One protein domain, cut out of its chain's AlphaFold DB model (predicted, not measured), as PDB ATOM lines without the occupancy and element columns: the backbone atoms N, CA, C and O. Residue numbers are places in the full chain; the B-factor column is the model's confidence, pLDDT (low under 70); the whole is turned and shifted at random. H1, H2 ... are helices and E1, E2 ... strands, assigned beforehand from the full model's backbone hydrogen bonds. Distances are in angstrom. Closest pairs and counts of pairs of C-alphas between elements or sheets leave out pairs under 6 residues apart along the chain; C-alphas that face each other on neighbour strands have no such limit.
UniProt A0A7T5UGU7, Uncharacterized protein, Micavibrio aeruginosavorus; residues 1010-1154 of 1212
ATOM      1  N   THR A1010     -25.210 -30.201 -59.566       77.75
ATOM      2  CA  THR A1010     -25.749 -28.836 -59.503       77.75
ATOM      3  C   THR A1010     -25.383 -28.003 -60.738       77.75
ATOM      4  O   THR A1010     -24.232 -28.024 -61.166       77.75
ATOM      5  N   ILE A1011     -26.341 -27.232 -61.270       82.69
ATOM      6  CA  ILE A1011     -26.160 -26.292 -62.395       82.69
ATOM      7  C   ILE A1011     -26.876 -24.953 -62.138       82.69
ATOM      8  O   ILE A1011     -27.941 -24.931 -61.516       82.69
ATOM      9  N   LYS A1012     -26.309 -23.836 -62.617       78.31
ATOM     10  CA  LYS A1012     -26.957 -22.511 -62.590       78.31
ATOM     11  C   LYS A1012     -27.895 -22.315 -63.796       78.31
ATOM     12  O   LYS A1012     -27.584 -22.761 -64.897       78.31
ATOM     13  N   VAL A1013     -29.037 -21.651 -63.601       82.50
ATOM     14  CA  VAL A1013     -30.093 -21.451 -64.612       82.50
ATOM     15  C   VAL A1013     -30.626 -20.008 -64.559       82.50
ATOM     16  O   VAL A1013     -30.991 -19.548 -63.478       82.50
ATOM     17  N   PRO A1014     -30.728 -19.290 -65.695       80.56
ATOM     18  CA  PRO A1014     -31.319 -17.950 -65.753       80.56
ATOM     19  C   PRO A1014     -32.778 -17.910 -65.266       80.56
ATOM     20  O   PRO A1014     -33.533 -18.854 -65.509       80.56
ATOM     21  N   GLN A1015     -33.200 -16.797 -64.656       76.69
ATOM     22  CA  GLN A1015     -34.538 -16.618 -64.066       76.69
ATOM     23  C   GLN A1015     -35.704 -17.002 -65.001       76.69
ATOM     24  O   GLN A1015     -36.640 -17.677 -64.570       76.69
ATOM     25  N   SER A1016     -35.649 -16.626 -66.284       74.88
ATOM     26  CA  SER A1016     -36.720 -16.930 -67.250       74.88
ATOM     27  C   SER A1016     -36.879 -18.432 -67.509       74.88
ATOM     28  O   SER A1016     -37.997 -18.948 -67.505       74.88
ATOM     29  N   PHE A1017     -35.773 -19.163 -67.679       82.06
ATOM     30  CA  PHE A1017     -35.800 -20.622 -67.814       82.06
ATOM     31  C   PHE A1017     -36.207 -21.296 -66.514       82.06
ATOM     32  O   PHE A1017     -36.961 -22.265 -66.543       82.06
ATOM     33  N   PHE A1018     -35.741 -20.761 -65.387       84.00
ATOM     34  CA  PHE A1018     -36.043 -21.285 -64.067       84.00
ATOM     35  C   PHE A1018     -37.554 -21.270 -63.788       84.00
ATOM     36  O   PHE A1018     -38.115 -22.308 -63.447       84.00
ATOM     37  N   ASP A1019     -38.245 -20.151 -64.038       81.50
ATOM     38  CA  ASP A1019     -39.711 -20.060 -63.925       81.50
ATOM     39  C   ASP A1019     -40.447 -21.046 -64.850       81.50
ATOM     40  O   ASP A1019     -41.445 -21.660 -64.459       81.50
ATOM     41  N   GLY A1020     -39.930 -21.256 -66.063       85.12
ATOM     42  CA  GLY A1020     -40.500 -22.190 -67.032       85.12
ATOM     43  C   GLY A1020     -40.456 -23.664 -66.606       85.12
ATOM     44  O   GLY A1020     -41.291 -24.456 -67.055       85.12
ATOM     45  N   LEU A1021     -39.568 -24.035 -65.673       86.06
ATOM     46  CA  LEU A1021     -39.511 -25.383 -65.087       86.06
ATOM     47  C   LEU A1021     -40.766 -25.734 -64.269       86.06
ATOM     48  O   LEU A1021     -41.052 -26.914 -64.071       86.06
ATOM     49  N   VAL A1022     -41.529 -24.732 -63.811       84.00
ATOM     50  CA  VAL A1022     -42.741 -24.910 -62.986       84.00
ATOM     51  C   VAL A1022     -43.997 -24.303 -63.611       84.00
ATOM     52  O   VAL A1022     -45.060 -24.921 -63.544       84.00
ATOM     53  N   SER A1023     -43.896 -23.130 -64.244       83.69
ATOM     54  CA  SER A1023     -45.018 -22.433 -64.881       83.69
ATOM     55  C   SER A1023     -44.533 -21.574 -66.059       83.69
ATOM     56  O   SER A1023     -44.118 -20.430 -65.865       83.69
ATOM     57  N   PRO A1024     -44.630 -22.069 -67.306       79.00
ATOM     58  CA  PRO A1024     -44.167 -21.317 -68.473       79.00
ATOM     59  C   PRO A1024     -44.917 -19.999 -68.707       79.00
ATOM     60  O   PRO A1024     -44.326 -19.060 -69.235       79.00
ATOM     61  N   ARG A1025     -46.177 -19.880 -68.253       77.25
ATOM     62  CA  ARG A1025     -46.947 -18.621 -68.317       77.25
ATOM     63  C   ARG A1025     -46.289 -17.490 -67.527       77.25
ATOM     64  O   ARG A1025     -46.240 -16.367 -68.014       77.25
ATOM     65  N   LEU A1026     -45.734 -17.791 -66.349       73.56
ATOM     66  CA  LEU A1026     -45.017 -16.809 -65.520       73.56
ATOM     67  C   LEU A1026     -43.674 -16.380 -66.123       73.56
ATOM     68  O   LEU A1026     -43.139 -15.340 -65.739       73.56
ATOM     69  N   ALA A1027     -43.151 -17.181 -67.050       72.56
ATOM     70  CA  ALA A1027     -41.956 -16.912 -67.834       72.56
ATOM     71  C   ALA A1027     -42.275 -16.354 -69.238       72.56
ATOM     72  O   ALA A1027     -41.379 -16.250 -70.070       72.56
ATOM     73  N   HIS A1028     -43.539 -15.993 -69.501       74.50
ATOM     74  CA  HIS A1028     -44.028 -15.461 -70.779       74.50
ATOM     75  C   HIS A1028     -43.829 -16.390 -71.990       74.50
ATOM     76  O   HIS A1028     -43.734 -15.926 -73.125       74.50
ATOM     77  N   PHE A1029     -43.809 -17.708 -71.775       72.19
ATOM     78  CA  PHE A1029     -43.811 -18.694 -72.855       72.19
ATOM     79  C   PHE A1029     -45.234 -19.177 -73.167       72.19
ATOM     80  O   PHE A1029     -46.034 -19.420 -72.263       72.19
ATOM     81  N   ASP A1030     -45.519 -19.434 -74.448       65.06
ATOM     82  CA  ASP A1030     -46.802 -19.985 -74.931       65.06
ATOM     83  C   ASP A1030     -47.079 -21.437 -74.478       65.06
ATOM     84  O   ASP A1030     -48.155 -22.002 -74.712       65.06
ATOM     85  N   ALA A1031     -46.115 -22.078 -73.814       62.22
ATOM     86  CA  ALA A1031     -46.234 -23.454 -73.360       62.22
ATOM     87  C   ALA A1031     -47.255 -23.600 -72.213       62.22
ATOM     88  O   ALA A1031     -47.216 -22.911 -71.197       62.22
ATOM     89  N   ARG A1032     -48.156 -24.585 -72.330       65.50
ATOM     90  CA  ARG A1032     -49.124 -24.926 -71.265       65.50
ATOM     91  C   ARG A1032     -48.578 -25.910 -70.223       65.50
ATOM     92  O   ARG A1032     -49.274 -26.203 -69.256       65.50
ATOM     93  N   LYS A1033     -47.379 -26.470 -70.433       79.00
ATOM     94  CA  LYS A1033     -46.771 -27.504 -69.577       79.00
ATOM     95  C   LYS A1033     -45.349 -27.106 -69.162       79.00
ATOM     96  O   LYS A1033     -44.648 -26.564 -70.012       79.00
ATOM     97  N   PRO A1034     -44.922 -27.397 -67.919       85.50
ATOM     98  CA  PRO A1034     -43.581 -27.066 -67.439       85.50
ATOM     99  C   PRO A1034     -42.470 -27.737 -68.253       85.50
ATOM    100  O   PRO A1034     -42.683 -28.815 -68.819       85.50
ATOM    101  N   PHE A1035     -41.295 -27.113 -68.292       89.19
ATOM    102  CA  PHE A1035     -40.142 -27.620 -69.033       89.19
ATOM    103  C   PHE A1035     -39.576 -28.897 -68.399       89.19
ATOM    104  O   PHE A1035     -39.480 -29.025 -67.178       89.19
ATOM    105  N   THR A1036     -39.184 -29.844 -69.250       90.88
ATOM    106  CA  THR A1036     -38.510 -31.103 -68.867       90.88
ATOM    107  C   THR A1036     -37.192 -31.281 -69.624       90.88
ATOM    108  O   THR A1036     -36.681 -32.391 -69.763       90.88
ATOM    109  N   GLY A1037     -36.675 -30.183 -70.172       90.94
ATOM    110  CA  GLY A1037     -35.352 -30.088 -70.763       90.94
ATOM    111  C   GLY A1037     -34.823 -28.658 -70.699       90.94
ATOM    112  O   GLY A1037     -35.589 -27.721 -70.470       90.94
ATOM    113  N   LEU A1038     -33.509 -28.492 -70.852       90.81
ATOM    114  CA  LEU A1038     -32.821 -27.196 -70.838       90.81
ATOM    115  C   LEU A1038     -31.665 -27.189 -71.839       90.81
ATOM    116  O   LEU A1038     -31.005 -28.211 -72.024       90.81
ATOM    117  N   VAL A1039     -31.390 -26.017 -72.417       89.19
ATOM    118  CA  VAL A1039     -30.189 -25.750 -73.223       89.19
ATOM    119  C   VAL A1039     -29.412 -24.601 -72.593       89.19
ATOM    120  O   VAL A1039     -29.950 -23.503 -72.469       89.19
ATOM    121  N   LEU A1040     -28.177 -24.852 -72.151       87.50
ATOM    122  CA  LEU A1040     -27.369 -23.885 -71.390       87.50
ATOM    123  C   LEU A1040     -25.874 -23.996 -71.743       87.50
ATOM    124  O   LEU A1040     -25.417 -25.100 -72.037       87.50
ATOM    125  N   PRO A1041     -25.081 -22.910 -71.667       84.81
ATOM    126  CA  PRO A1041     -23.622 -22.972 -71.796       84.81
ATOM    127  C   PRO A1041     -22.974 -23.936 -70.793       84.81
ATOM    128  O   PRO A1041     -23.368 -23.990 -69.626       84.81
ATOM    129  N   VAL A1042     -21.929 -24.661 -71.211       83.12
ATOM    130  CA  VAL A1042     -21.228 -25.626 -70.333       83.12
ATOM    131  C   VAL A1042     -20.646 -24.957 -69.083       83.12
ATOM    132  O   VAL A1042     -20.658 -25.553 -68.007       83.12
ATOM    133  N   MET A1043     -20.206 -23.701 -69.199       73.75
ATOM    134  CA  MET A1043     -19.618 -22.917 -68.104       73.75
ATOM    135  C   MET A1043     -20.571 -22.654 -66.921       73.75
ATOM    136  O   MET A1043     -20.118 -22.269 -65.848       73.75
ATOM    137  N   TYR A1044     -21.879 -22.890 -67.075       73.94
ATOM    138  CA  TYR A1044     -22.858 -22.760 -65.985       73.94
ATOM    139  C   TYR A1044     -22.788 -23.911 -64.964       73.94
ATOM    140  O   TYR A1044     -23.454 -23.869 -63.923       73.94
ATOM    141  N   SER A1045     -21.991 -24.945 -65.252       73.00
ATOM    142  CA  SER A1045     -21.688 -26.049 -64.346       73.00
ATOM    143  C   SER A1045     -20.185 -26.100 -64.072       73.00
ATOM    144  O   SER A1045     -19.389 -26.301 -64.984       73.00
ATOM    145  N   GLN A1046     -19.785 -25.988 -62.801       63.91
ATOM    146  CA  GLN A1046     -18.384 -26.168 -62.375       63.91
ATOM    147  C   GLN A1046     -17.966 -27.646 -62.290       63.91
ATOM    148  O   GLN A1046     -16.809 -27.964 -62.033       63.91
ATOM    149  N   GLN A1047     -18.912 -28.560 -62.502       70.62
ATOM    150  CA  GLN A1047     -18.724 -29.999 -62.387       70.62
ATOM    151  C   GLN A1047     -19.228 -30.731 -63.631       70.62
ATOM    152  O   GLN A1047     -20.074 -30.235 -64.383       70.62
ATOM    153  N   LYS A1048     -18.728 -31.947 -63.841       79.00
ATOM    154  CA  LYS A1048     -19.235 -32.839 -64.883       79.00
ATOM    155  C   LYS A1048     -20.586 -33.416 -64.442       79.00
ATOM    156  O   LYS A1048     -20.708 -33.877 -63.312       79.00
ATOM    157  N   LEU A1049     -21.584 -33.369 -65.323       83.31
ATOM    158  CA  LEU A1049     -22.909 -33.943 -65.074       83.31
ATOM    159  C   LEU A1049     -22.952 -35.407 -65.534       83.31
ATOM    160  O   LEU A1049     -22.392 -35.749 -66.577       83.31
ATOM    161  N   GLU A1050     -23.621 -36.251 -64.759       85.69
ATOM    162  CA  GLU A1050     -23.779 -37.684 -64.993       85.69
ATOM    163  C   GLU A1050     -25.265 -38.053 -65.114       85.69
ATOM    164  O   GLU A1050     -26.110 -37.603 -64.336       85.69
ATOM    165  N   GLU A1051     -25.587 -38.890 -66.096       92.00
ATOM    166  CA  GLU A1051     -26.940 -39.415 -66.297       92.00
ATOM    167  C   GLU A1051     -27.344 -40.357 -65.150       92.00
ATOM    168  O   GLU A1051     -26.503 -41.008 -64.530       92.00
ATOM    169  N   GLY A1052     -28.639 -40.425 -64.835       88.44
ATOM    170  CA  GLY A1052     -29.168 -41.295 -63.778       88.44
ATOM    171  C   GLY A1052     -29.061 -40.731 -62.353       88.44
ATOM    172  O   GLY A1052     -29.602 -41.327 -61.421       88.44
ATOM    173  N   LYS A1053     -28.381 -39.592 -62.155       88.19
ATOM    174  CA  LYS A1053     -28.238 -38.925 -60.847       88.19
ATOM    175  C   LYS A1053     -29.220 -37.760 -60.687       88.19
ATOM    176  O   LYS A1053     -29.560 -37.077 -61.654       88.19
ATOM    177  N   ALA A1054     -29.641 -37.490 -59.452       88.50
ATOM    178  CA  ALA A1054     -30.478 -36.332 -59.124       88.50
ATOM    179  C   ALA A1054     -29.757 -35.019 -59.453       88.50
ATOM    180  O   ALA A1054     -28.561 -34.913 -59.201       88.50
ATOM    181  N   ILE A1055     -30.475 -34.020 -59.974       87.94
ATOM    182  CA  ILE A1055     -29.908 -32.718 -60.356       87.94
ATOM    183  C   ILE A1055     -30.611 -31.564 -59.641       87.94
ATOM    184  O   ILE A1055     -31.834 -31.554 -59.486       87.94
ATOM    185  N   ARG A1056     -29.818 -30.575 -59.230       87.06
ATOM    186  CA  ARG A1056     -30.229 -29.313 -58.625       87.06
ATOM    187  C   ARG A1056     -30.006 -28.163 -59.603       87.06
ATOM    188  O   ARG A1056     -28.883 -27.905 -60.029       87.06
ATOM    189  N   PHE A1057     -31.074 -27.440 -59.903       85.88
ATOM    190  CA  PHE A1057     -31.062 -26.192 -60.656       85.88
ATOM    191  C   PHE A1057     -31.016 -25.026 -59.670       85.88
ATOM    192  O   PHE A1057     -31.832 -24.992 -58.752       85.88
ATOM    193  N   ARG A1058     -30.081 -24.091 -59.845       77.81
ATOM    194  CA  ARG A1058     -29.931 -22.874 -59.029       77.81
ATOM    195  C   ARG A1058     -30.271 -21.655 -59.875       77.81
ATOM    196  O   ARG A1058     -29.687 -21.496 -60.943       77.81
ATOM    197  N   GLU A1059     -31.214 -20.829 -59.443       75.50
ATOM    198  CA  GLU A1059     -31.602 -19.627 -60.189       75.50
ATOM    199  C   GLU A1059     -30.493 -18.564 -60.145       75.50
ATOM    200  O   GLU A1059     -29.915 -18.298 -59.098       75.50
ATOM    201  N   MET A1060     -30.218 -17.901 -61.266       72.31
ATOM    202  CA  MET A1060     -29.315 -16.749 -61.314       72.31
ATOM    203  C   MET A1060     -29.949 -15.554 -62.021       72.31
ATOM    204  O   MET A1060     -30.760 -15.711 -62.940       72.31
ATOM    205  N   GLY A1061     -29.555 -14.356 -61.588       68.44
ATOM    206  CA  GLY A1061     -30.002 -13.082 -62.153       68.44
ATOM    207  C   GLY A1061     -29.332 -12.749 -63.485       68.44
ATOM    208  O   GLY A1061     -28.651 -11.735 -63.570       68.44
ATOM    209  N   ALA A1062     -29.527 -13.593 -64.498       66.25
ATOM    210  CA  ALA A1062     -28.996 -13.410 -65.847       66.25
ATOM    211  C   ALA A1062     -30.125 -13.433 -66.896       66.25
ATOM    212  O   ALA A1062     -31.144 -14.109 -66.684       66.25
ATOM    213  N   PRO A1063     -29.964 -12.733 -68.034       63.47
ATOM    214  CA  PRO A1063     -30.850 -12.893 -69.176       63.47
ATOM    215  C   PRO A1063     -30.701 -14.282 -69.820       63.47
ATOM    216  O   PRO A1063     -29.802 -15.070 -69.520       63.47
ATOM    217  N   MET A1064     -31.647 -14.615 -70.695       63.66
ATOM    218  CA  MET A1064     -31.707 -15.918 -71.354       63.66
ATOM    219  C   MET A1064     -30.441 -16.174 -72.189       63.66
ATOM    220  O   MET A1064     -30.111 -15.367 -73.051       63.66
ATOM    221  N   CYS A1065     -29.771 -17.310 -71.955       61.19
ATOM    222  CA  CYS A1065     -28.590 -17.766 -72.707       61.19
ATOM    223  C   CYS A1065     -27.350 -16.839 -72.654       61.19
ATOM    224  O   CYS A1065     -26.464 -16.990 -73.491       61.19
ATOM    225  N   ALA A1066     -27.252 -15.931 -71.675       61.25
ATOM    226  CA  ALA A1066     -26.118 -15.011 -71.537       61.25
ATOM    227  C   ALA A1066     -24.776 -15.738 -71.314       61.25
ATOM    228  O   ALA A1066     -24.716 -16.748 -70.611       61.25
ATOM    229  N   LYS A1067     -23.663 -15.249 -71.859       60.62
ATOM    230  CA  LYS A1067     -22.338 -15.762 -71.456       60.62
ATOM    231  C   LYS A1067     -22.003 -15.182 -70.071       60.62
ATOM    232  O   LYS A1067     -22.440 -14.082 -69.775       60.62
ATOM    233  N   LEU A1068     -21.312 -15.918 -69.190       53.69
ATOM    234  CA  LEU A1068     -20.926 -15.346 -67.887       53.69
ATOM    235  C   LEU A1068     -19.617 -14.565 -68.036       53.69
ATOM    236  O   LEU A1068     -18.554 -15.163 -68.213       53.69
ATOM    237  N   ASP A1069     -19.692 -13.245 -67.940       47.09
ATOM    238  CA  ASP A1069     -18.561 -12.327 -67.898       47.09
ATOM    239  C   ASP A1069     -18.656 -11.391 -66.682       47.09
ATOM    240  O   ASP A1069     -19.332 -10.369 -66.658       47.09
ATOM    241  N   GLY A1070     -17.929 -11.755 -65.623       48.25
ATOM    242  CA  GLY A1070     -17.330 -10.828 -64.656       48.25
ATOM    243  C   GLY A1070     -18.221 -10.000 -63.717       48.25
ATOM    244  O   GLY A1070     -17.684  -9.529 -62.717       48.25
ATOM    245  N   ILE A1071     -19.526  -9.795 -63.951       40.53
ATOM    246  CA  ILE A1071     -20.395  -8.972 -63.066       40.53
ATOM    247  C   ILE A1071     -21.839  -9.532 -62.911       40.53
ATOM    248  O   ILE A1071     -22.507  -9.227 -61.921       40.53
ATOM    249  N   GLU A1072     -22.316 -10.429 -63.785       48.94
ATOM    250  CA  GLU A1072     -23.737 -10.861 -63.866       48.94
ATOM    251  C   GLU A1072     -24.093 -12.188 -63.141       48.94
ATOM    252  O   GLU A1072     -25.051 -12.881 -63.477       48.94
ATOM    253  N   GLU A1073     -23.343 -12.574 -62.106       51.88
ATOM    254  CA  GLU A1073     -23.312 -13.967 -61.614       51.88
ATOM    255  C   GLU A1073     -23.995 -14.271 -60.266       51.88
ATOM    256  O   GLU A1073     -23.777 -15.342 -59.682       51.88
ATOM    257  N   LYS A1074     -24.820 -13.367 -59.723       55.41
ATOM    258  CA  LYS A1074     -25.407 -13.600 -58.393       55.41
ATOM    259  C   LYS A1074     -26.560 -14.606 -58.455       55.41
ATOM    260  O   LYS A1074     -27.609 -14.352 -59.047       55.41
ATOM    261  N   ASP A1075     -26.335 -15.750 -57.817       56.91
ATOM    262  CA  ASP A1075     -27.363 -16.739 -57.498       56.91
ATOM    263  C   ASP A1075     -28.457 -16.083 -56.651       56.91
ATOM    264  O   ASP A1075     -28.162 -15.324 -55.724       56.91
ATOM    265  N   THR A1076     -29.718 -16.349 -56.976       59.38
ATOM    266  CA  THR A1076     -30.845 -15.818 -56.204       59.38
ATOM    267  C   THR A1076     -31.139 -16.674 -54.977       59.38
ATOM    268  O   THR A1076     -31.891 -16.224 -54.123       59.38
ATOM    269  N   GLY A1077     -30.580 -17.890 -54.907       58.97
ATOM    270  CA  GLY A1077     -30.718 -18.906 -53.868       58.97
ATOM    271  C   GLY A1077     -32.021 -19.718 -53.923       58.97
ATOM    272  O   GLY A1077     -32.302 -20.484 -52.997       58.97
ATOM    273  N   HIS A1078     -32.812 -19.590 -54.995       69.75
ATOM    274  CA  HIS A1078     -33.908 -20.517 -55.286       69.75
ATOM    275  C   HIS A1078     -33.372 -21.770 -55.963       69.75
ATOM    276  O   HIS A1078     -32.563 -21.685 -56.891       69.75
ATOM    277  N   ILE A1079     -33.864 -22.936 -55.531       72.75
ATOM    278  CA  ILE A1079     -33.460 -24.201 -56.132       72.75
ATOM    279  C   ILE A1079     -34.640 -25.072 -56.524       72.75
ATOM    280  O   ILE A1079     -35.595 -25.239 -55.774       72.75
ATOM    281  N   TYR A1080     -34.539 -25.694 -57.686       83.88
ATOM    282  CA  TYR A1080     -35.442 -26.758 -58.098       83.88
ATOM    283  C   TYR A1080     -34.642 -28.047 -58.203       83.88
ATOM    284  O   TYR A1080     -33.528 -28.052 -58.714       83.88
ATOM    285  N   GLU A1081     -35.188 -29.144 -57.690       84.62
ATOM    286  CA  GLU A1081     -34.526 -30.446 -57.757       84.62
ATOM    287  C   GLU A1081     -35.348 -31.389 -58.629       84.62
ATOM    288  O   GLU A1081     -36.572 -31.477 -58.498       84.62
ATOM    289  N   SER A1082     -34.669 -32.109 -59.514       90.69
ATOM    290  CA  SER A1082     -35.238 -33.243 -60.233       90.69
ATOM    291  C   SER A1082     -34.628 -34.534 -59.705       90.69
ATOM    292  O   SER A1082     -33.424 -34.612 -59.447       90.69
ATOM    293  N   LYS A1083     -35.469 -35.562 -59.543       88.44
ATOM    294  CA  LYS A1083     -35.044 -36.874 -59.034       88.44
ATOM    295  C   LYS A1083     -34.036 -37.554 -59.958       88.44
ATOM    296  O   LYS A1083     -33.235 -38.346 -59.474       88.44
ATOM    297  N   ASN A1084     -34.089 -37.253 -61.254       90.94
ATOM    298  CA  ASN A1084     -33.290 -37.923 -62.262       90.94
ATOM    299  C   ASN A1084     -32.933 -36.981 -63.418       90.94
ATOM    300  O   ASN A1084     -33.815 -36.388 -64.047       90.94
ATOM    301  N   LEU A1085     -31.638 -36.895 -63.720       91.94
ATOM    302  CA  LEU A1085     -31.124 -36.357 -64.972       91.94
ATOM    303  C   LEU A1085     -31.101 -37.485 -66.009       91.94
ATOM    304  O   LEU A1085     -30.199 -38.321 -66.014       91.94
ATOM    305  N   ALA A1086     -32.125 -37.527 -66.859       91.44
ATOM    306  CA  ALA A1086     -32.359 -38.618 -67.799       91.44
ATOM    307  C   ALA A1086     -31.342 -38.652 -68.946       91.44
ATOM    308  O   ALA A1086     -31.018 -39.734 -69.428       91.44
ATOM    309  N   ARG A1087     -30.854 -37.487 -69.391       92.38
ATOM    310  CA  ARG A1087     -29.886 -37.390 -70.490       92.38
ATOM    311  C   ARG A1087     -29.043 -36.119 -70.402       92.38
ATOM    312  O   ARG A1087     -29.580 -35.045 -70.119       92.38
ATOM    313  N   VAL A1088     -27.751 -36.230 -70.715       91.25
ATOM    314  CA  VAL A1088     -26.806 -35.105 -70.815       91.25
ATOM    315  C   VAL A1088     -26.094 -35.162 -72.156       91.25
ATOM    316  O   VAL A1088     -25.226 -35.998 -72.382       91.25
ATOM    317  N   THR A1089     -26.414 -34.234 -73.055       92.12
ATOM    318  CA  THR A1089     -25.704 -34.115 -74.334       92.12
ATOM    319  C   THR A1089     -24.842 -32.855 -74.317       92.12
ATOM    320  O   THR A1089     -25.376 -31.751 -74.277       92.12
ATOM    321  N   ARG A1090     -23.513 -33.011 -74.338       92.19
ATOM    322  CA  ARG A1090     -22.562 -31.907 -74.553       92.19
ATOM    323  C   ARG A1090     -22.286 -31.784 -76.046       92.19
ATOM    324  O   ARG A1090     -21.923 -32.776 -76.673       92.19
ATOM    325  N   LEU A1091     -22.480 -30.598 -76.602       93.50
ATOM    326  CA  LEU A1091     -22.294 -30.327 -78.025       93.50
ATOM    327  C   LEU A1091     -21.932 -28.858 -78.239       93.50
ATOM    328  O   LEU A1091     -22.172 -28.028 -77.367       93.50
ATOM    329  N   THR A1092     -21.342 -28.534 -79.381       92.31
ATOM    330  CA  THR A1092     -21.105 -27.140 -79.774       92.31
ATOM    331  C   THR A1092     -22.350 -26.525 -80.413       92.31
ATOM    332  O   THR A1092     -23.198 -27.250 -80.936       92.31
ATOM    333  N   VAL A1093     -22.477 -25.196 -80.428       88.38
ATOM    334  CA  VAL A1093     -23.591 -24.522 -81.131       88.38
ATOM    335  C   VAL A1093     -23.626 -24.901 -82.621       88.38
ATOM    336  O   VAL A1093     -24.708 -25.066 -83.182       88.38
ATOM    337  N   GLY A1094     -22.469 -25.130 -83.256       88.06
ATOM    338  CA  GLY A1094     -22.402 -25.665 -84.621       88.06
ATOM    339  C   GLY A1094     -23.013 -27.066 -84.735       88.06
ATOM    340  O   GLY A1094     -23.864 -27.312 -85.582       88.06
ATOM    341  N   GLN A1095     -22.686 -27.969 -83.808       92.75
ATOM    342  CA  GLN A1095     -23.299 -29.304 -83.764       92.75
ATOM    343  C   GLN A1095     -24.800 -29.267 -83.438       92.75
ATOM    344  O   GLN A1095     -25.530 -30.180 -83.830       92.75
ATOM    345  N   LEU A1096     -25.283 -28.241 -82.726       92.38
ATOM    346  CA  LEU A1096     -26.717 -28.037 -82.505       92.38
ATOM    347  C   LEU A1096     -27.424 -27.784 -83.836       92.38
ATOM    348  O   LEU A1096     -28.458 -28.398 -84.093       92.38
ATOM    349  N   TYR A1097     -26.848 -26.925 -84.685       89.94
ATOM    350  CA  TYR A1097     -27.367 -26.649 -86.024       89.94
ATOM    351  C   TYR A1097     -27.461 -27.919 -86.865       89.94
ATOM    352  O   TYR A1097     -28.518 -28.198 -87.431       89.94
ATOM    353  N   ASP A1098     -26.389 -28.713 -86.900       91.19
ATOM    354  CA  ASP A1098     -26.339 -29.944 -87.691       91.19
ATOM    355  C   ASP A1098     -27.420 -30.936 -87.245       91.19
ATOM    356  O   ASP A1098     -28.120 -31.512 -88.075       91.19
ATOM    357  N   LYS A1099     -27.611 -31.087 -85.927       92.62
ATOM    358  CA  LYS A1099     -28.604 -32.000 -85.338       92.62
ATOM    359  C   LYS A1099     -30.045 -31.523 -85.486       92.62
ATOM    360  O   LYS A1099     -30.954 -32.342 -85.601       92.62
ATOM    361  N   VAL A1100     -30.278 -30.214 -85.465       90.69
ATOM    362  CA  VAL A1100     -31.591 -29.636 -85.780       90.69
ATOM    363  C   VAL A1100     -31.891 -29.819 -87.269       90.69
ATOM    364  O   VAL A1100     -32.980 -30.264 -87.627       90.69
ATOM    365  N   SER A1101     -30.913 -29.546 -88.134       86.19
ATOM    366  CA  SER A1101     -31.052 -29.629 -89.592       86.19
ATOM    367  C   SER A1101     -31.217 -31.067 -90.089       86.19
ATOM    368  O   SER A1101     -31.956 -31.304 -91.042       86.19
ATOM    369  N   SER A1102     -30.580 -32.039 -89.429       86.94
ATOM    370  CA  SER A1102     -30.743 -33.468 -89.721       86.94
ATOM    371  C   SER A1102     -32.023 -34.076 -89.134       86.94
ATOM    372  O   SER A1102     -32.340 -35.230 -89.422       86.94
ATOM    373  N   GLY A1103     -32.764 -33.324 -88.311       84.69
ATOM    374  CA  GLY A1103     -33.964 -33.796 -87.617       84.69
ATOM    375  C   GLY A1103     -33.691 -34.690 -86.402       84.69
ATOM    376  O   GLY A1103     -34.638 -35.209 -85.809       84.69
ATOM    377  N   GLU A1104     -32.427 -34.862 -85.994       87.56
ATOM    378  CA  GLU A1104     -32.056 -35.586 -84.768       87.56
ATOM    379  C   GLU A1104     -32.604 -34.914 -83.500       87.56
ATOM    380  O   GLU A1104     -32.916 -35.602 -82.525       87.56
ATOM    381  N   ILE A1105     -32.743 -33.584 -83.507       90.56
ATOM    382  CA  ILE A1105     -33.464 -32.829 -82.476       90.56
ATOM    383  C   ILE A1105     -34.848 -32.473 -83.016       90.56
ATOM    384  O   ILE A1105     -35.004 -31.598 -83.864       90.56
ATOM    385  N   SER A1106     -35.871 -33.158 -82.503       89.50
ATOM    386  CA  SER A1106     -37.260 -32.935 -82.920       89.50
ATOM    387  C   SER A1106     -37.858 -31.654 -82.322       89.50
ATOM    388  O   SER A1106     -37.518 -31.255 -81.207       89.50
ATOM    389  N   ASP A1107     -38.875 -31.086 -82.979       88.00
ATOM    390  CA  ASP A1107     -39.677 -29.981 -82.423       88.00
ATOM    391  C   ASP A1107     -40.293 -30.318 -81.059       88.00
ATOM    392  O   ASP A1107     -40.477 -29.450 -80.209       88.00
ATOM    393  N   THR A1108     -40.596 -31.596 -80.817       87.00
ATOM    394  CA  THR A1108     -41.104 -32.048 -79.515       87.00
ATOM    395  C   THR A1108     -40.039 -31.895 -78.430       87.00
ATOM    396  O   THR A1108     -40.351 -31.456 -77.324       87.00
ATOM    397  N   GLN A1109     -38.785 -32.223 -78.743       86.94
ATOM    398  CA  GLN A1109     -37.649 -32.045 -77.840       86.94
ATOM    399  C   GLN A1109     -37.344 -30.556 -77.626       86.94
ATOM    400  O   GLN A1109     -37.092 -30.138 -76.496       86.94
ATOM    401  N   ALA A1110     -37.489 -29.738 -78.672       88.00
ATOM    402  CA  ALA A1110     -37.326 -28.294 -78.570       88.00
ATOM    403  C   ALA A1110     -38.379 -27.632 -77.664       88.00
ATOM    404  O   ALA A1110     -38.040 -26.852 -76.772       88.00
ATOM    405  N   ARG A1111     -39.649 -28.039 -77.797       86.88
ATOM    406  CA  ARG A1111     -40.755 -27.574 -76.940       86.88
ATOM    407  C   ARG A1111     -40.603 -27.971 -75.479       86.88
ATOM    408  O   ARG A1111     -41.017 -27.211 -74.608       86.88
ATOM    409  N   ARG A1112     -39.982 -29.121 -75.184       87.81
ATOM    410  CA  ARG A1112     -39.644 -29.511 -73.798       87.81
ATOM    411  C   ARG A1112     -38.648 -28.555 -73.143       87.81
ATOM    412  O   ARG A1112     -38.659 -28.457 -71.918       87.81
ATOM    413  N   CYS A1113     -37.839 -27.872 -73.949       87.38
ATOM    414  CA  CYS A1113     -36.860 -26.881 -73.516       87.38
ATOM    415  C   CYS A1113     -37.373 -25.434 -73.620       87.38
ATOM    416  O   CYS A1113     -36.593 -24.514 -73.422       87.38
ATOM    417  N   GLY A1114     -38.654 -25.221 -73.944       84.00
ATOM    418  CA  GLY A1114     -39.258 -23.885 -74.020       84.00
ATOM    419  C   GLY A1114     -39.176 -23.183 -75.378       84.00
ATOM    420  O   GLY A1114     -39.539 -22.014 -75.469       84.00
ATOM    421  N   PHE A1115     -38.759 -23.877 -76.437       87.38
ATOM    422  CA  PHE A1115     -38.658 -23.316 -77.790       87.38
ATOM    423  C   PHE A1115     -39.826 -23.758 -78.679       87.38
ATOM    424  O   PHE A1115     -40.389 -24.836 -78.492       87.38
ATOM    425  N   ALA A1116     -40.213 -22.944 -79.661       85.69
ATOM    426  CA  ALA A1116     -41.355 -23.250 -80.529       85.69
ATOM    427  C   ALA A1116     -41.096 -24.457 -81.459       85.69
ATOM    428  O   ALA A1116     -41.999 -25.275 -81.698       85.69
ATOM    429  N   SER A1117     -39.856 -24.569 -81.947       90.00
ATOM    430  CA  SER A1117     -39.347 -25.582 -82.882       90.00
ATOM    431  C   SER A1117     -37.840 -25.805 -82.686       90.00
ATOM    432  O   SER A1117     -37.180 -25.038 -81.981       90.00
ATOM    433  N   GLY A1118     -37.280 -26.848 -83.310       89.56
ATOM    434  CA  GLY A1118     -35.831 -27.095 -83.301       89.56
ATOM    435  C   GLY A1118     -35.033 -25.929 -83.894       89.56
ATOM    436  O   GLY A1118     -33.983 -25.564 -83.371       89.56
ATOM    437  N   PHE A1119     -35.570 -25.286 -84.932       89.56
ATOM    438  CA  PHE A1119     -34.951 -24.108 -85.541       89.56
ATOM    439  C   PHE A1119     -34.966 -22.889 -84.602       89.56
ATOM    440  O   PHE A1119     -33.930 -22.253 -84.438       89.56
ATOM    441  N   ASP A1120     -36.091 -22.623 -83.920       88.75
ATOM    442  CA  ASP A1120     -36.202 -21.547 -82.912       88.75
ATOM    443  C   ASP A1120     -35.197 -21.739 -81.763       88.75
ATOM    444  O   ASP A1120     -34.619 -20.775 -81.262       88.75
ATOM    445  N   MET A1121     -34.945 -22.994 -81.371       90.00
ATOM    446  CA  MET A1121     -33.917 -23.338 -80.389       90.00
ATOM    447  C   MET A1121     -32.515 -22.964 -80.869       90.00
ATOM    448  O   MET A1121     -31.789 -22.288 -80.142       90.00
ATOM    449  N   TRP A1122     -32.127 -23.389 -82.073       91.31
ATOM    450  CA  TRP A1122     -30.812 -23.053 -82.619       91.31
ATOM    451  C   TRP A1122     -30.636 -21.539 -82.782       91.31
ATOM    452  O   TRP A1122     -29.633 -20.995 -82.326       91.31
ATOM    453  N   GLU A1123     -31.617 -20.858 -83.375       89.00
ATOM    454  CA  GLU A1123     -31.545 -19.427 -83.673       89.00
ATOM    455  C   GLU A1123     -31.349 -18.597 -82.399       89.00
ATOM    456  O   GLU A1123     -30.437 -17.775 -82.326       89.00
ATOM    457  N   LYS A1124     -32.149 -18.849 -81.354       86.50
ATOM    458  CA  LYS A1124     -32.041 -18.121 -80.080       86.50
ATOM    459  C   LYS A1124     -30.738 -18.409 -79.344       86.50
ATOM    460  O   LYS A1124     -30.148 -17.481 -78.793       86.50
ATOM    461  N   VAL A1125     -30.271 -19.659 -79.352       86.25
ATOM    462  CA  VAL A1125     -28.981 -20.025 -78.747       86.25
ATOM    463  C   VAL A1125     -27.836 -19.336 -79.489       86.25
ATOM    464  O   VAL A1125     -26.995 -18.706 -78.857       86.25
ATOM    465  N   ASN A1126     -27.826 -19.388 -80.821       86.50
ATOM    466  CA  ASN A1126     -26.798 -18.760 -81.648       86.50
ATOM    467  C   ASN A1126     -26.774 -17.230 -81.490       86.50
ATOM    468  O   ASN A1126     -25.710 -16.640 -81.302       86.50
ATOM    469  N   ASN A1127     -27.946 -16.588 -81.501       82.62
ATOM    470  CA  ASN A1127     -28.066 -15.139 -81.333       82.62
ATOM    471  C   ASN A1127     -27.590 -14.669 -79.954       82.62
ATOM    472  O   ASN A1127     -26.994 -13.598 -79.856       82.62
ATOM    473  N   ALA A1128     -27.798 -15.469 -78.905       77.81
ATOM    474  CA  ALA A1128     -27.285 -15.147 -77.581       77.81
ATOM    475  C   ALA A1128     -25.747 -15.096 -77.565       77.81
ATOM    476  O   ALA A1128     -25.177 -14.138 -77.056       77.81
ATOM    477  N   PHE A1129     -25.059 -16.053 -78.200       78.75
ATOM    478  CA  PHE A1129     -23.592 -16.019 -78.297       78.75
ATOM    479  C   PHE A1129     -23.063 -14.883 -79.192       78.75
ATOM    480  O   PHE A1129     -22.001 -14.335 -78.903       78.75
ATOM    481  N   LEU A1130     -23.801 -14.498 -80.242       76.88
ATOM    482  CA  LEU A1130     -23.457 -13.351 -81.094       76.88
ATOM    483  C   LEU A1130     -23.574 -12.009 -80.358       76.88
ATOM    484  O   LEU A1130     -22.729 -11.138 -80.546       76.88
ATOM    485  N   ALA A1131     -24.591 -11.843 -79.510       67.88
ATOM    486  CA  ALA A1131     -24.804 -10.617 -78.741       67.88
ATOM    487  C   ALA A1131     -23.684 -10.328 -77.719       67.88
ATOM    488  O   ALA A1131     -23.529  -9.185 -77.304       67.88
ATOM    489  N   HIS A1132     -22.893 -11.342 -77.351       64.81
ATOM    490  CA  HIS A1132     -21.758 -11.245 -76.423       64.81
ATOM    491  C   HIS A1132     -20.391 -11.239 -77.131       64.81
ATOM    492  O   HIS A1132     -19.391 -11.651 -76.545       64.81
ATOM    493  N   GLU A1133     -20.342 -10.831 -78.404       68.56
ATOM    494  CA  GLU A1133     -19.099 -10.690 -79.180       68.56
ATOM    495  C   GLU A1133     -18.211 -11.956 -79.182       68.56
ATOM    496  O   GLU A1133     -16.981 -11.872 -79.236       68.56
ATOM    497  N   SER A1134     -18.811 -13.158 -79.125       65.69
ATOM    498  CA  SER A1134     -18.025 -14.394 -79.223       65.69
ATOM    499  C   SER A1134     -17.269 -14.428 -80.565       65.69
ATOM    500  O   SER A1134     -17.896 -14.246 -81.612       65.69
ATOM    501  N   PRO A1135     -15.946 -14.702 -80.568       69.94
ATOM    502  CA  PRO A1135     -15.147 -14.736 -81.794       69.94
ATOM    503  C   PRO A1135     -15.615 -15.792 -82.804       69.94
ATOM    504  O   PRO A1135     -15.395 -15.632 -84.002       69.94
ATOM    505  N   ASP A1136     -16.220 -16.884 -82.321       83.44
ATOM    506  CA  ASP A1136     -16.798 -17.953 -83.141       83.44
ATOM    507  C   ASP A1136     -17.885 -18.706 -82.344       83.44
ATOM    508  O   ASP A1136     -17.578 -19.690 -81.657       83.44
ATOM    509  N   PRO A1137     -19.163 -18.283 -82.439       79.31
ATOM    510  CA  PRO A1137     -20.278 -18.922 -81.741       79.31
ATOM    511  C   PRO A1137     -20.384 -20.420 -82.016       79.31
ATOM    512  O   PRO A1137     -20.771 -21.178 -81.134       79.31
ATOM    513  N   SER A1138     -20.000 -20.872 -83.216       84.69
ATOM    514  CA  SER A1138     -20.146 -22.270 -83.624       84.69
ATOM    515  C   SER A1138     -19.273 -23.230 -82.810       84.69
ATOM    516  O   SER A1138     -19.596 -24.417 -82.736       84.69
ATOM    517  N   ARG A1139     -18.207 -22.727 -82.170       86.06
ATOM    518  CA  ARG A1139     -17.285 -23.495 -81.315       86.06
ATOM    519  C   ARG A1139     -17.656 -23.473 -79.838       86.06
ATOM    520  O   ARG A1139     -17.053 -24.209 -79.060       86.06
ATOM    521  N   GLU A1140     -18.615 -22.643 -79.445       85.81
ATOM    522  CA  GLU A1140     -19.038 -22.532 -78.052       85.81
ATOM    523  C   GLU A1140     -19.765 -23.805 -77.619       85.81
ATOM    524  O   GLU A1140     -20.596 -24.346 -78.353       85.81
ATOM    525  N   GLU A1141     -19.451 -24.300 -76.423       89.19
ATOM    526  CA  GLU A1141     -20.013 -25.546 -75.910       89.19
ATOM    527  C   GLU A1141     -21.258 -25.312 -75.051       89.19
ATOM    528  O   GLU A1141     -21.279 -24.490 -74.128       89.19
ATOM    529  N   ILE A1142     -22.279 -26.130 -75.295       90.56
ATOM    530  CA  ILE A1142     -23.550 -26.138 -74.577       90.56
ATOM    531  C   ILE A1142     -23.903 -27.544 -74.073       90.56
ATOM    532  O   ILE A1142     -23.473 -28.569 -74.610       90.56
ATOM    533  N   TYR A1143     -24.726 -27.584 -73.031       91.31
ATOM    534  CA  TYR A1143     -25.446 -28.763 -72.578       91.31
ATOM    535  C   TYR A1143     -26.893 -28.719 -73.066       91.31
ATOM    536  O   TYR A1143     -27.589 -27.732 -72.840       91.31
ATOM    537  N   LEU A1144     -27.356 -29.823 -73.651       92.38
ATOM    538  CA  LEU A1144     -28.768 -30.166 -73.814       92.38
ATOM    539  C   LEU A1144     -29.117 -31.237 -72.772       92.38
ATOM    540  O   LEU A1144     -28.609 -32.361 -72.826       92.38
ATOM    541  N   LEU A1145     -29.953 -30.863 -71.807       92.94
ATOM    542  CA  LEU A1145     -30.331 -31.679 -70.655       92.94
ATOM    543  C   LEU A1145     -31.781 -32.148 -70.786       92.94
ATOM    544  O   LEU A1145     -32.646 -31.352 -71.146       92.94
ATOM    545  N   GLU A1146     -32.058 -33.397 -70.414       93.31
ATOM    546  CA  GLU A1146     -33.419 -33.907 -70.193       93.31
ATOM    547  C   GLU A1146     -33.540 -34.458 -68.774       93.31
ATOM    548  O   GLU A1146     -32.651 -35.161 -68.294       93.31
ATOM    549  N   PHE A1147     -34.634 -34.134 -68.089       94.12
ATOM    550  CA  PHE A1147     -34.820 -34.457 -66.674       94.12
ATOM    551  C   PHE A1147     -36.298 -34.650 -66.330       94.12
ATOM    552  O   PHE A1147     -37.193 -34.160 -67.022       94.12
ATOM    553  N   ASP A1148     -36.558 -35.349 -65.225       91.69
ATOM    554  CA  ASP A1148     -37.917 -35.510 -64.703       91.69
ATOM    555  C   ASP A1148     -38.481 -34.179 -64.200       91.69
ATOM    556  O   ASP A1148     -37.732 -33.276 -63.821       91.69
ATOM    557  N   ARG A1149     -39.814 -34.073 -64.117       87.81
ATOM    558  CA  ARG A1149     -40.500 -32.888 -63.578       87.81
ATOM    559  C   ARG A1149     -39.861 -32.438 -62.261       87.81
ATOM    560  O   ARG A1149     -39.736 -33.225 -61.321       87.81
ATOM    561  N   VAL A1150     -39.510 -31.158 -62.193       86.12
ATOM    562  CA  VAL A1150     -38.856 -30.597 -61.014       86.12
ATOM    563  C   VAL A1150     -39.819 -30.493 -59.833       86.12
ATOM    564  O   VAL A1150     -41.017 -30.242 -59.994       86.12
ATOM    565  N   ASN A1151     -39.285 -30.673 -58.630       81.00
ATOM    566  CA  ASN A1151     -39.967 -30.372 -57.383       81.00
ATOM    567  C   ASN A1151     -39.479 -29.008 -56.868       81.00
ATOM    568  O   ASN A1151     -38.288 -28.891 -56.550       81.00
ATOM    569  N   PRO A1152     -40.352 -27.985 -56.786       73.31
ATOM    570  CA  PRO A1152     -39.936 -26.685 -56.300       73.31
ATOM    571  C   PRO A1152     -39.627 -26.735 -54.807       73.31
ATOM    572  O   PRO A1152     -40.461 -27.136 -53.994       73.31
ATOM    573  N   ARG A1153     -38.419 -26.306 -54.432       63.88
ATOM    574  CA  ARG A1153     -38.009 -26.171 -53.035       63.88
ATOM    575  C   ARG A1153     -37.537 -24.749 -52.796       63.88
ATOM    576  O   ARG A1153     -36.587 -24.277 -53.404       63.88
ATOM    577  N   SER A1154     -38.192 -24.068 -51.871       54.69
ATOM    578  CA  SER A1154     -37.737 -22.749 -51.454       54.69
ATOM    579  C   SER A1154     -36.785 -22.878 -50.289       54.69
ATOM    580  O   SER A1154     -37.031 -23.635 -49.349       54.69
TER     581      SER A1154
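This is residues 1010 to 1154 of the 1212 residues of an uncharacterized protein of Micavibrio aeruginosavorus (UniProt A0A7T5UGU7). Two small sheets come together at a corner, where E4 leads through a tight link into E5, and H1 packs on the strongly twisted first sheet and grazes the second. H3, H4 and H5 form a helical cluster on the second sheet, away from the first, while H2 packs on H1 and is on neither sheet. The 145 printed residues hold five named helices and seven named strands, in the order E1 H1 H2 E2 E3 E4 E5 H3 H4 H5 E6 E7; the sheets run E1 E3 E4 E7, mixed, and E2 E6 E5, antiparallel. The class is mixed, helices and strands, and the whole is compact, with a radius of gyration of the C-alphas of 14.1 A and spans of 38 by 35 by 31 A.

E1, residues 1010 to 1014, is parallel to E3, residues 1055 to 1060, with N 1013 and O 1058 2.7 A apart. E3 and E4, residues 1075 to 1082, form an antiparallel hairpin, with N 1057 and O 1080 2.8 A apart; E4 bends by 61 degrees at residue 1078. The edge strand E7, residues 1151 to 1153, is antiparallel to E4, with N 1151 and O 1081 2.8 A apart. H1, residues 1015 to 1020, is on this sheet at a height of 8.8 A, over E3 and along the strands, at 14 degrees to E3 on the local plane; only just, it is not over E1, on which 2 of its C-alphas fall. H1 touches H2, residues 1024 to 1027, closest at the C-alphas of Ser 1016 and Ala 1027, 5.3 A. In the second sheet E6, residues 1141 to 1147, is antiparallel to E2, residues 1037 to 1041, with N 1143 and O 1040 2.8 A apart, and to E5, residues 1085 to 1092, with N 1144 and O 1089 2.8 A apart. H3, residues 1093 to 1101, over E5, only just stands up from this sheet, rising 40.3 degrees. H4, residues 1107 to 1112, stands up on the same face, over E2. H5, residues 1118 to 1131, touches H3 at a shallow tilt of 21 degrees, opposite ways, closest at the C-alphas of Val 1100 and Gly 1118, 5.5 A. With residues 1118 to 1121 alone H5 touches H4, closest at the C-alphas of Asp 1107 and Gly 1118, 4.9 A. Every O i to N i+4 pair is within hydrogen-bond range in H1, H3, H4 and H5; H2 is too short for one.

E1 begins at C-alpha 1010, (-25.749, -28.836, -59.503). E4 is 18.5 A long, E5 20.1 A, H5 20.3 A and E6 19.6 A. H5 ends at C-alpha 1131, (-24.804, -10.617, -78.741), and E7 at C-alpha 1153, (-38.009, -26.171, -53.035).

The farthest C-alphas, of Ser 1102 and Ser 1154, are 40.4 A apart. The printed part has no cut; the links E2 to E3 and E3 to E4 are long. The mean pLDDT of the printed part is 80.3, and 29 residues are under 70, among them 1061 to 1078.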